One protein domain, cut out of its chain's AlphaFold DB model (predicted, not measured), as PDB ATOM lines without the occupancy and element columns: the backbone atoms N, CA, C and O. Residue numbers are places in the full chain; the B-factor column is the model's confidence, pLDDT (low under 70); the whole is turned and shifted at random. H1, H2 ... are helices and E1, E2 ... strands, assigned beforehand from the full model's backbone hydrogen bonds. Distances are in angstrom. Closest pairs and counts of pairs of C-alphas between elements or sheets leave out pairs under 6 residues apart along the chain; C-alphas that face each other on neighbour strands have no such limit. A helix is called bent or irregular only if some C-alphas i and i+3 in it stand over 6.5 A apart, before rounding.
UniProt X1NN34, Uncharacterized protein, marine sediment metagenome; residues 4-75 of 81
ATOM      1  N   ILE A   4       7.259 -32.092 -38.073       85.81
ATOM      2  CA  ILE A   4       7.438 -32.483 -36.667       85.81
ATOM      3  C   ILE A   4       6.623 -33.726 -36.345       85.81
ATOM      4  O   ILE A   4       7.131 -34.688 -35.782       85.81
ATOM      5  N   PHE A   5       5.367 -33.739 -36.779       83.56
ATOM      6  CA  PHE A   5       4.479 -34.862 -36.540       83.56
ATOM      7  C   PHE A   5       4.968 -36.135 -37.239       83.56
ATOM      8  O   PHE A   5       4.980 -37.200 -36.635       83.56
ATOM      9  N   GLN A   6       5.437 -36.039 -38.488       86.69
ATOM     10  CA  GLN A   6       6.047 -37.182 -39.178       86.69
ATOM     11  C   GLN A   6       7.248 -37.745 -38.418       86.69
ATOM     12  O   GLN A   6       7.392 -38.962 -38.343       86.69
ATOM     13  N   GLU A   7       8.104 -36.884 -37.872       89.19
ATOM     14  CA  GLU A   7       9.279 -37.307 -37.111       89.19
ATOM     15  C   GLU A   7       8.892 -37.938 -35.769       89.19
ATOM     16  O   GLU A   7       9.356 -39.034 -35.454       89.19
ATOM     17  N   ILE A   8       7.933 -37.347 -35.057       86.88
ATOM     18  CA  ILE A   8       7.330 -37.930 -33.854       86.88
ATOM     19  C   ILE A   8       6.818 -39.354 -34.129       86.88
ATOM     20  O   ILE A   8       7.125 -40.281 -33.381       86.88
ATOM     21  N   LEU A   9       6.084 -39.558 -35.230       82.94
ATOM     22  CA  LEU A   9       5.540 -40.871 -35.599       82.94
ATOM     23  C   LEU A   9       6.602 -41.896 -36.006       82.94
ATOM     24  O   LEU A   9       6.348 -43.098 -35.933       82.94
ATOM     25  N   LYS A  10       7.783 -41.444 -36.434       87.62
ATOM     26  CA  LYS A  10       8.942 -42.310 -36.689       87.62
ATOM     27  C   LYS A  10       9.693 -42.679 -35.405       87.62
ATOM     28  O   LYS A  10      10.669 -43.418 -35.483       87.62
ATOM     29  N   GLY A  11       9.269 -42.161 -34.250       85.38
ATOM     30  CA  GLY A  11       9.974 -42.312 -32.977       85.38
ATOM     31  C   GLY A  11      11.157 -41.354 -32.815       85.38
ATOM     32  O   GLY A  11      11.939 -41.501 -31.879       85.38
ATOM     33  N   ASN A  12      11.299 -40.366 -33.706       89.31
ATOM     34  CA  ASN A  12      12.284 -39.301 -33.565       89.31
ATOM     35  C   ASN A  12      11.752 -38.258 -32.572       89.31
ATOM     36  O   ASN A  12      11.125 -37.260 -32.935       89.31
ATOM     37  N   LEU A  13      11.951 -38.562 -31.294       90.12
ATOM     38  CA  LEU A  13      11.509 -37.781 -30.146       90.12
ATOM     39  C   LEU A  13      12.703 -37.157 -29.416       90.12
ATOM     40  O   LEU A  13      13.809 -37.696 -29.505       90.12
ATOM     41  N   PRO A  14      12.495 -36.066 -28.660       89.94
ATOM     42  CA  PRO A  14      13.565 -35.480 -27.869       89.94
ATOM     43  C   PRO A  14      14.133 -36.464 -26.836       89.94
ATOM     44  O   PRO A  14      13.415 -37.273 -26.236       89.94
ATOM     45  N   LYS A  15      15.449 -36.386 -26.620       88.25
ATOM     46  CA  LYS A  15      16.198 -37.257 -25.704       88.25
ATOM     47  C   LYS A  15      17.141 -36.430 -24.840       88.25
ATOM     48  O   LYS A  15      17.727 -35.455 -25.304       88.25
ATOM     49  N   LYS A  16      17.345 -36.863 -23.595       84.12
ATOM     50  CA  LYS A  16      18.330 -36.271 -22.682       84.12
ATOM     51  C   LYS A  16      19.581 -37.133 -22.655       84.12
ATOM     52  O   LYS A  16      19.657 -38.119 -21.917       84.12
ATOM     53  N   GLY A  17      20.565 -36.753 -23.467       82.19
ATOM     54  CA  GLY A  17      21.718 -37.611 -23.736       82.19
ATOM     55  C   GLY A  17      21.252 -38.907 -24.401       82.19
ATOM     56  O   GLY A  17      20.508 -38.867 -25.376       82.19
ATOM     57  N   GLU A  18      21.628 -40.055 -23.843       79.00
ATOM     58  CA  GLU A  18      21.231 -41.371 -24.369       79.00
ATOM     59  C   GLU A  18      19.856 -41.853 -23.868       79.00
ATOM     60  O   GLU A  18      19.374 -42.903 -24.292       79.00
ATOM     61  N   LYS A  19      19.203 -41.112 -22.959       82.19
ATOM     62  CA  LYS A  19      17.920 -41.514 -22.362       82.19
ATOM     63  C   LYS A  19      16.733 -40.908 -23.105       82.19
ATOM     64  O   LYS A  19      16.672 -39.696 -23.311       82.19
ATOM     65  N   GLU A  20      15.759 -41.748 -23.437       84.62
ATOM     66  CA  GLU A  20      14.473 -41.315 -23.990       84.62
ATOM     67  C   GLU A  20      13.654 -40.599 -22.908       84.62
ATOM     68  O   GLU A  20      13.347 -41.184 -21.869       84.62
ATOM     69  N   GLU A  21      13.322 -39.323 -23.129       86.50
ATOM     70  CA  GLU A  21      12.456 -38.555 -22.219       86.50
ATOM     71  C   GLU A  21      10.991 -38.592 -22.646       86.50
ATOM     72  O   GLU A  21      10.111 -38.373 -21.815       86.50
ATOM     73  N   PHE A  22      10.713 -38.932 -23.903       89.31
ATOM     74  CA  PHE A  22       9.366 -38.977 -24.450       89.31
ATOM     75  C   PHE A  22       9.103 -40.304 -25.145       89.31
ATOM     76  O   PHE A  22      10.014 -40.943 -25.667       89.31
ATOM     77  N   SER A  23       7.835 -40.692 -25.172       88.38
ATOM     78  CA  SER A  23       7.353 -41.840 -25.933       88.38
ATOM     79  C   SER A  23       6.054 -41.477 -26.632       88.38
ATOM     80  O   SER A  23       5.258 -40.702 -26.094       88.38
ATOM     81  N   VAL A  24       5.836 -42.043 -27.817       88.62
ATOM     82  CA  VAL A  24       4.560 -41.950 -28.524       88.62
ATOM     83  C   VAL A  24       3.975 -43.329 -28.732       88.62
ATOM     84  O   VAL A  24       4.610 -44.209 -29.308       88.62
ATOM     85  N   GLU A  25       2.731 -43.491 -28.293       88.06
ATOM     86  CA  GLU A  25       1.937 -44.684 -28.541       88.06
ATOM     87  C   GLU A  25       0.885 -44.397 -29.611       88.06
ATOM     88  O   GLU A  25       0.214 -43.361 -29.602       88.06
ATOM     89  N   LYS A  26       0.738 -45.334 -30.544       86.06
ATOM     90  CA  LYS A  26      -0.288 -45.294 -31.581       86.06
ATOM     91  C   LYS A  26      -1.475 -46.157 -31.157       86.06
ATOM     92  O   LYS A  26      -1.345 -47.374 -31.074       86.06
ATOM     93  N   GLY A  27      -2.633 -45.529 -30.974       84.12
ATOM     94  CA  GLY A  27      -3.924 -46.204 -30.854       84.12
ATOM     95  C   GLY A  27      -4.633 -46.365 -32.205       84.12
ATOM     96  O   GLY A  27      -4.071 -46.096 -33.268       84.12
ATOM     97  N   GLU A  28      -5.902 -46.788 -32.175       84.69
ATOM     98  CA  GLU A  28      -6.697 -47.011 -33.397       84.69
ATOM     99  C   GLU A  28      -6.989 -45.723 -34.182       84.69
ATOM    100  O   GLU A  28      -6.961 -45.723 -35.410       84.69
ATOM    101  N   LYS A  29      -7.283 -44.625 -33.477       85.31
ATOM    102  CA  LYS A  29      -7.631 -43.321 -34.077       85.31
ATOM    103  C   LYS A  29      -6.771 -42.171 -33.580       85.31
ATOM    104  O   LYS A  29      -6.629 -41.169 -34.275       85.31
ATOM    105  N   HIS A  30      -6.157 -42.358 -32.422       86.81
ATOM    106  CA  HIS A  30      -5.392 -41.337 -31.740       86.81
ATOM    107  C   HIS A  30      -3.947 -41.775 -31.561       86.81
ATOM    108  O   HIS A  30      -3.621 -42.964 -31.589       86.81
ATOM    109  N   PHE A  31      -3.108 -40.795 -31.292       86.31
ATOM    110  CA  PHE A  31      -1.781 -40.984 -30.753       86.31
ATOM    111  C   PHE A  31      -1.678 -40.307 -29.399       86.31
ATOM    112  O   PHE A  31      -2.348 -39.305 -29.133       86.31
ATOM    113  N   TYR A  32      -0.793 -40.844 -28.577       87.56
ATOM    114  CA  TYR A  32      -0.598 -40.418 -27.207       87.56
ATOM    115  C   TYR A  32       0.878 -40.115 -26.993       87.56
ATOM    116  O   TYR A  32       1.719 -40.979 -27.227       87.56
ATOM    117  N   LEU A  33       1.191 -38.890 -26.570       88.50
ATOM    118  CA  LEU A  33       2.545 -38.476 -26.205       88.50
ATOM    119  C   LEU A  33       2.689 -38.503 -24.685       88.50
ATOM    120  O   LEU A  33       1.897 -37.890 -23.967       88.50
ATOM    121  N   TYR A  34       3.733 -39.170 -24.210       87.94
ATOM    122  CA  TYR A  34       4.046 -39.340 -22.794       87.94
ATOM    123  C   TYR A  34       5.427 -38.782 -22.473       87.94
ATOM    124  O   TYR A  34       6.323 -38.820 -23.316       87.94
ATOM    125  N   HIS A  35       5.618 -38.350 -21.226       86.94
ATOM    126  CA  HIS A  35       6.937 -38.051 -20.672       86.94
ATOM    127  C   HIS A  35       7.416 -39.209 -19.782       86.94
ATOM    128  O   HIS A  35       6.832 -39.497 -18.736       86.94
ATOM    129  N   MET A  36       8.500 -39.871 -20.181       79.81
ATOM    130  CA  MET A  36       9.048 -41.077 -19.546       79.81
ATOM    131  C   MET A  36       9.827 -40.787 -18.254       79.81
ATOM    132  O   MET A  36      10.104 -41.702 -17.481       79.81
ATOM    133  N   GLY A  37      10.165 -39.521 -17.986       68.44
ATOM    134  CA  GLY A  37      10.882 -39.101 -16.774       68.44
ATOM    135  C   GLY A  37      10.030 -39.012 -15.500       68.44
ATOM    136  O   GLY A  37      10.568 -38.671 -14.450       68.44
ATOM    137  N   ASN A  38       8.724 -39.291 -15.569       61.12
ATOM    138  CA  ASN A  38       7.808 -39.227 -14.428       61.12
ATOM    139  C   ASN A  38       7.196 -40.625 -14.168       61.12
ATOM    140  O   ASN A  38       6.648 -41.209 -15.108       61.12
ATOM    141  N   PRO A  39       7.259 -41.187 -12.943       53.84
ATOM    142  CA  PRO A  39       6.707 -42.513 -12.630       53.84
ATOM    143  C   PRO A  39       5.218 -42.685 -12.969       53.84
ATOM    144  O   PRO A  39       4.791 -43.810 -13.219       53.84
ATOM    145  N   SER A  40       4.446 -41.598 -13.035       59.88
ATOM    146  CA  SER A  40       3.024 -41.637 -13.397       59.88
ATOM    147  C   SER A  40       2.750 -41.872 -14.889       59.88
ATOM    148  O   SER A  40       1.606 -42.147 -15.236       59.88
ATOM    149  N   ARG A  41       3.762 -41.784 -15.778       62.34
ATOM    150  CA  ARG A  41       3.569 -41.754 -17.248       62.34
ATOM    151  C   ARG A  41       2.423 -40.816 -17.646       62.34
ATOM    152  O   ARG A  41       1.555 -41.191 -18.432       62.34
ATOM    153  N   ASP A  42       2.395 -39.613 -17.075       68.69
ATOM    154  CA  ASP A  42       1.317 -38.672 -17.359       68.69
ATOM    155  C   ASP A  42       1.326 -38.335 -18.852       68.69
ATOM    156  O   ASP A  42       2.320 -37.872 -19.423       68.69
ATOM    157  N   GLN A  43       0.207 -38.645 -19.492       80.19
ATOM    158  CA  GLN A  43      -0.040 -38.336 -20.884       80.19
ATOM    159  C   GLN A  43      -0.024 -36.813 -21.057       80.19
ATOM    160  O   GLN A  43      -0.848 -36.109 -20.477       80.19
ATOM    161  N   LEU A  44       0.893 -36.303 -21.875       83.06
ATOM    162  CA  LEU A  44       1.015 -34.871 -22.144       83.06
ATOM    163  C   LEU A  44      -0.072 -34.394 -23.105       83.06
ATOM    164  O   LEU A  44      -0.660 -33.328 -22.923       83.06
ATOM    165  N   ILE A  45      -0.340 -35.183 -24.147       83.56
ATOM    166  CA  ILE A  45      -1.322 -34.843 -25.173       83.56
ATOM    167  C   ILE A  45      -1.828 -36.095 -25.896       83.56
ATOM    168  O   ILE A  45      -1.086 -37.056 -26.101       83.56
ATOM    169  N   THR A  46      -3.097 -36.046 -26.297       86.69
ATOM    170  CA  THR A  46      -3.690 -36.935 -27.299       86.69
ATOM    171  C   THR A  46      -3.989 -36.126 -28.548       86.69
ATOM    172  O   THR A  46      -4.498 -35.009 -28.445       86.69
ATOM    173  N   PHE A  47      -3.711 -36.689 -29.715       84.00
ATOM    174  CA  PHE A  47      -4.061 -36.076 -30.991       84.00
ATOM    175  C   PHE A  47      -4.622 -37.113 -31.966       84.00
ATOM    176  O   PHE A  47      -4.169 -38.258 -31.996       84.00
ATOM    177  N   ASP A  48      -5.625 -36.714 -32.748       84.44
ATOM    178  CA  ASP A  48      -6.250 -37.573 -33.750       84.44
ATOM    179  C   ASP A  48      -5.353 -37.752 -34.977       84.44
ATOM    180  O   ASP A  48      -4.608 -36.860 -35.387       84.44
ATOM    181  N   TYR A  49      -5.483 -38.896 -35.646       73.12
ATOM    182  CA  TYR A  49      -4.798 -39.162 -36.914       73.12
ATOM    183  C   TYR A  49      -5.121 -38.126 -37.997       73.12
ATOM    184  O   TYR A  49      -4.285 -37.818 -38.849       73.12
ATOM    185  N   GLN A  50      -6.349 -37.607 -37.975       79.62
ATOM    186  CA  GLN A  50      -6.813 -36.600 -38.926       79.62
ATOM    187  C   GLN A  50      -6.151 -35.238 -38.682       79.62
ATOM    188  O   GLN A  50      -5.955 -34.474 -39.628       79.62
ATOM    189  N   ASP A  51      -5.699 -34.985 -37.452       76.75
ATOM    190  CA  ASP A  51      -5.031 -33.746 -37.069       76.75
ATOM    191  C   ASP A  51      -3.539 -33.725 -37.418       76.75
ATOM    192  O   ASP A  51      -2.868 -32.717 -37.212       76.75
ATOM    193  N   ALA A  52      -3.002 -34.780 -38.034       69.75
ATOM    194  CA  ALA A  52      -1.596 -34.855 -38.442       69.75
ATOM    195  C   ALA A  52      -1.181 -33.790 -39.494       69.75
ATOM    196  O   ALA A  52      -0.002 -33.635 -39.831       69.75
ATOM    197  N   ASN A  53      -2.152 -33.063 -40.060       78.50
ATOM    198  CA  ASN A  53      -1.943 -31.902 -40.933       78.50
ATOM    199  C   ASN A  53      -2.308 -30.561 -40.268       78.50
ATOM    200  O   ASN A  53      -2.145 -29.518 -40.896       78.50
ATOM    201  N   SER A  54      -2.816 -30.581 -39.035       82.94
ATOM    202  CA  SER A  54      -3.310 -29.408 -38.316       82.94
ATOM    203  C   SER A  54      -2.157 -28.574 -37.766       82.94
ATOM    204  O   SER A  54      -1.324 -29.064 -37.004       82.94
ATOM    205  N   GLU A  55      -2.144 -27.283 -38.099       84.69
ATOM    206  CA  GLU A  55      -1.167 -26.324 -37.560       84.69
ATOM    207  C   GLU A  55      -1.276 -26.184 -36.043       84.69
ATOM    208  O   GLU A  55      -0.272 -26.009 -35.362       84.69
ATOM    209  N   LYS A  56      -2.488 -26.336 -35.497       84.69
ATOM    210  CA  LYS A  56      -2.726 -26.257 -34.051       84.69
ATOM    211  C   LYS A  56      -2.038 -27.386 -33.291       84.69
ATOM    212  O   LYS A  56      -1.572 -27.169 -32.180       84.69
ATOM    213  N   VAL A  57      -2.007 -28.588 -33.864       82.19
ATOM    214  CA  VAL A  57      -1.374 -29.742 -33.218       82.19
ATOM    215  C   VAL A  57       0.141 -29.662 -33.343       82.19
ATOM    216  O   VAL A  57       0.827 -29.924 -32.362       82.19
ATOM    217  N   GLU A  58       0.657 -29.232 -34.497       85.81
ATOM    218  CA  GLU A  58       2.092 -28.971 -34.667       85.81
ATOM    219  C   GLU A  58       2.595 -27.939 -33.648       85.81
ATOM    220  O   GLU A  58       3.508 -28.253 -32.888       85.81
ATOM    221  N   ALA A  59       1.941 -26.775 -33.561       87.75
ATOM    222  CA  ALA A  59       2.297 -25.727 -32.605       87.75
ATOM    223  C   ALA A  59       2.230 -26.227 -31.155       87.75
ATOM    224  O   ALA A  59       3.123 -25.963 -30.362       87.75
ATOM    225  N   ARG A  60       1.213 -27.022 -30.808       87.88
ATOM    226  CA  ARG A  60       1.088 -27.569 -29.455       87.88
ATOM    227  C   ARG A  60       2.174 -28.596 -29.123       87.88
ATOM    228  O   ARG A  60       2.615 -28.659 -27.981       87.88
ATOM    229  N   CYS A  61       2.603 -29.408 -30.089       86.81
ATOM    230  CA  CYS A  61       3.765 -30.278 -29.911       86.81
ATOM    231  C   CYS A  61       5.040 -29.450 -29.712       86.81
ATOM    232  O   CYS A  61       5.788 -29.745 -28.786       86.81
ATOM    233  N   GLU A  62       5.260 -28.416 -30.533       89.00
ATOM    234  CA  GLU A  62       6.380 -27.475 -30.371       89.00
ATOM    235  C   GLU A  62       6.375 -26.862 -28.962       89.00
ATOM    236  O   GLU A  62       7.351 -27.028 -28.242       89.00
ATOM    237  N   GLU A  63       5.256 -26.285 -28.517       90.44
ATOM    238  CA  GLU A  63       5.109 -25.684 -27.181       90.44
ATOM    239  C   GLU A  63       5.422 -26.669 -26.043       90.44
ATOM    240  O   GLU A  63       6.089 -26.311 -25.072       90.44
ATOM    241  N   ILE A  64       4.954 -27.919 -26.148       89.06
ATOM    242  CA  ILE A  64       5.238 -28.958 -25.151       89.06
ATOM    243  C   ILE A  64       6.739 -29.222 -25.086       89.06
ATOM    244  O   ILE A  64       7.312 -29.236 -24.001       89.06
ATOM    245  N   PHE A  65       7.387 -29.454 -26.225       90.19
ATOM    246  CA  PHE A  65       8.809 -29.774 -26.236       90.19
ATOM    247  C   PHE A  65       9.665 -28.572 -25.828       90.19
ATOM    248  O   PHE A  65      10.580 -28.750 -25.024       90.19
ATOM    249  N   GLU A  66       9.308 -27.358 -26.253       91.25
ATOM    250  CA  GLU A  66       9.946 -26.108 -25.826       91.25
ATOM    251  C   GLU A  66       9.825 -25.893 -24.315       91.25
ATOM    252  O   GLU A  66      10.796 -25.489 -23.676       91.25
ATOM    253  N   PHE A  67       8.687 -26.245 -23.708       89.19
ATOM    254  CA  PHE A  67       8.520 -26.211 -22.253       89.19
ATOM    255  C   PHE A  67       9.520 -27.124 -21.523       89.19
ATOM    256  O   PHE A  67      10.016 -26.774 -20.451       89.19
ATOM    257  N   PHE A  68       9.871 -28.270 -22.113       87.44
ATOM    258  CA  PHE A  68      10.927 -29.155 -21.602       87.44
ATOM    259  C   PHE A  68      12.346 -28.744 -22.040       87.44
ATOM    260  O   PHE A  68      13.323 -29.406 -21.673       87.44
ATOM    261  N   GLY A  69      12.467 -27.629 -22.765       90.44
ATOM    262  CA  GLY A  69      13.719 -27.057 -23.242       90.44
ATOM    263  C   GLY A  69      14.209 -27.645 -24.559       90.44
ATOM    264  O   GLY A  69      15.399 -27.580 -24.810       90.44
ATOM    265  N   TYR A  70      13.338 -28.246 -25.368       91.69
ATOM    266  CA  TYR A  70      13.701 -28.816 -26.662       91.69
ATOM    267  C   TYR A  70      13.183 -27.982 -27.826       91.69
ATOM    268  O   TYR A  70      12.042 -27.529 -27.817       91.69
ATOM    269  N   ARG A  71      13.986 -27.861 -28.882       91.94
ATOM    270  CA  ARG A  71      13.599 -27.217 -30.138       91.94
ATOM    271  C   ARG A  71      13.840 -28.156 -31.308       91.94
ATOM    272  O   ARG A  71      14.869 -28.819 -31.373       91.94
ATOM    273  N   PHE A  72      12.891 -28.220 -32.236       91.19
ATOM    274  CA  PHE A  72      13.047 -29.020 -33.446       91.19
ATOM    275  C   PHE A  72      13.699 -28.201 -34.559       91.19
ATOM    276  O   PHE A  72      13.130 -27.203 -35.012       91.19
ATOM    277  N   ASP A  73      14.853 -28.647 -35.042       90.12
ATOM    278  CA  ASP A  73      15.435 -28.128 -36.271       90.12
ATOM    279  C   ASP A  73      14.763 -28.811 -37.473       90.12
ATOM    280  O   ASP A  73      14.880 -30.017 -37.692       90.12
ATOM    281  N   LYS A  74      14.032 -28.021 -38.268       85.75
ATOM    282  CA  LYS A  74      13.290 -28.501 -39.444       85.75
ATOM    283  C   LYS A  74      14.206 -28.859 -40.619       85.75
ATOM    284  O   LYS A  74      13.791 -29.658 -41.460       85.75
ATOM    285  N   GLU A  75      15.411 -28.295 -40.690       87.94
ATOM    286  CA  GLU A  75      16.385 -28.568 -41.749       87.94
ATOM    287  C   GLU A  75      17.094 -29.903 -41.508       87.94
ATOM    288  O   GLU A  75      17.100 -30.773 -42.382       87.94
TER     289      GLU A  75
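What this domain is: This is residues 4 to 75 of the 81 residues of an uncharacterized protein of marine sediment metagenome (UniProt X1NN34). A sheet of three antiparallel strands makes one wall of this domain, and the long helix H3 lies over one face of it, along the edge strand E3. The short helix H1 sits crosswise to H3 near the edge strand E1, H2 turns the chain from the sheet to H3, and the short strand E4 folds back from the end of H3 towards H1. The printed part has 72 residues with three named helices and four named strands, in the order H1 E1 E2 E3 H2 H3 E4; the sheet's order is E1, E2, E3, and the class is mixed, helices and strands. It is compact, with a radius of gyration of the C-alphas of 11.7 A and spans of 31 by 30 by 20 A.

How they stand to each other: Start at E1, residues 22 to 26, E2, residues 30 to 35, and E3, residues 43 to 48, which form a meander, each strand the antiparallel neighbour of the one before. E1 and E2 are a hairpin at 162 degrees; look for N 25 and O 32, 2.9 A apart and within hydrogen-bond range. E2 and E3 are a hairpin at 161 degrees, where N 31 and O 47 are within hydrogen-bond range at 2.8 A. H3, residues 55 to 67, is on the sheet at a height of 10.3 A over it. It lies over E3 and runs along the strands, at 14 degrees to E3 on the local plane; 8 of its C-alphas fall on E3 and 2 on E2, only just too few to lie over E2 too. Its closest C-alphas to E3 are those of Val 57 and Phe 47, 7.2 A apart. H1, residues 4 to 9, only grazes the sheet, with residues 8 to 9. With its residues 58 to 61 alone, H3 only just touches H1, with 3 pairs of C-alphas within 8 A, the closest those of Phe 5 and Glu 58 at 6.6 A; their lines are about perpendicular, at 83 degrees. H2, residues 49 to 53, only grazes the sheet, and is close to H3 but not clearly touching it, with the C-alphas of Asp 51 and Val 57 closest at 6.7 A. E4, residues 71 to 73, pairs with no named strand and is apart from E1, E2 and E3; its closest C-alpha pair with H3 is Arg 71 and Phe 65, 6.7 A. In H1 and H3 every O i to N i+4 pair is within hydrogen-bond range; in H2 it is 0 of 1, with 1 of 2 O i to N i+3 pairs within range.

Where its parts are: Find C-alpha 22 at (9.366, -38.977, -24.450), where E1 begins a run of 13.6 A; E2 spans 16.9 A and E3 14.3 A. H3 begins at C-alpha 55, (-1.167, -26.324, -37.560), and runs 18.1 A. H1 spans 8.7 A and H2 8.8 A; H2 is irregular, with C-alphas 50 and 53 7.1 A apart. E4 spans 6.5 A and ends at C-alpha 73, (15.435, -28.128, -36.271).

The domain as a whole: The two C-alphas farthest apart are those of Ser 40 and Glu 75, at 34.0 A. The printed part has no cut. The link from H1 to E1, 12 residues, is long; within it residues 15 to 16 pair with residues 19 to 20, antiparallel. The mean pLDDT of the printed part is 83.8, and it is under 70 at residues 37 to 42 and residue 52.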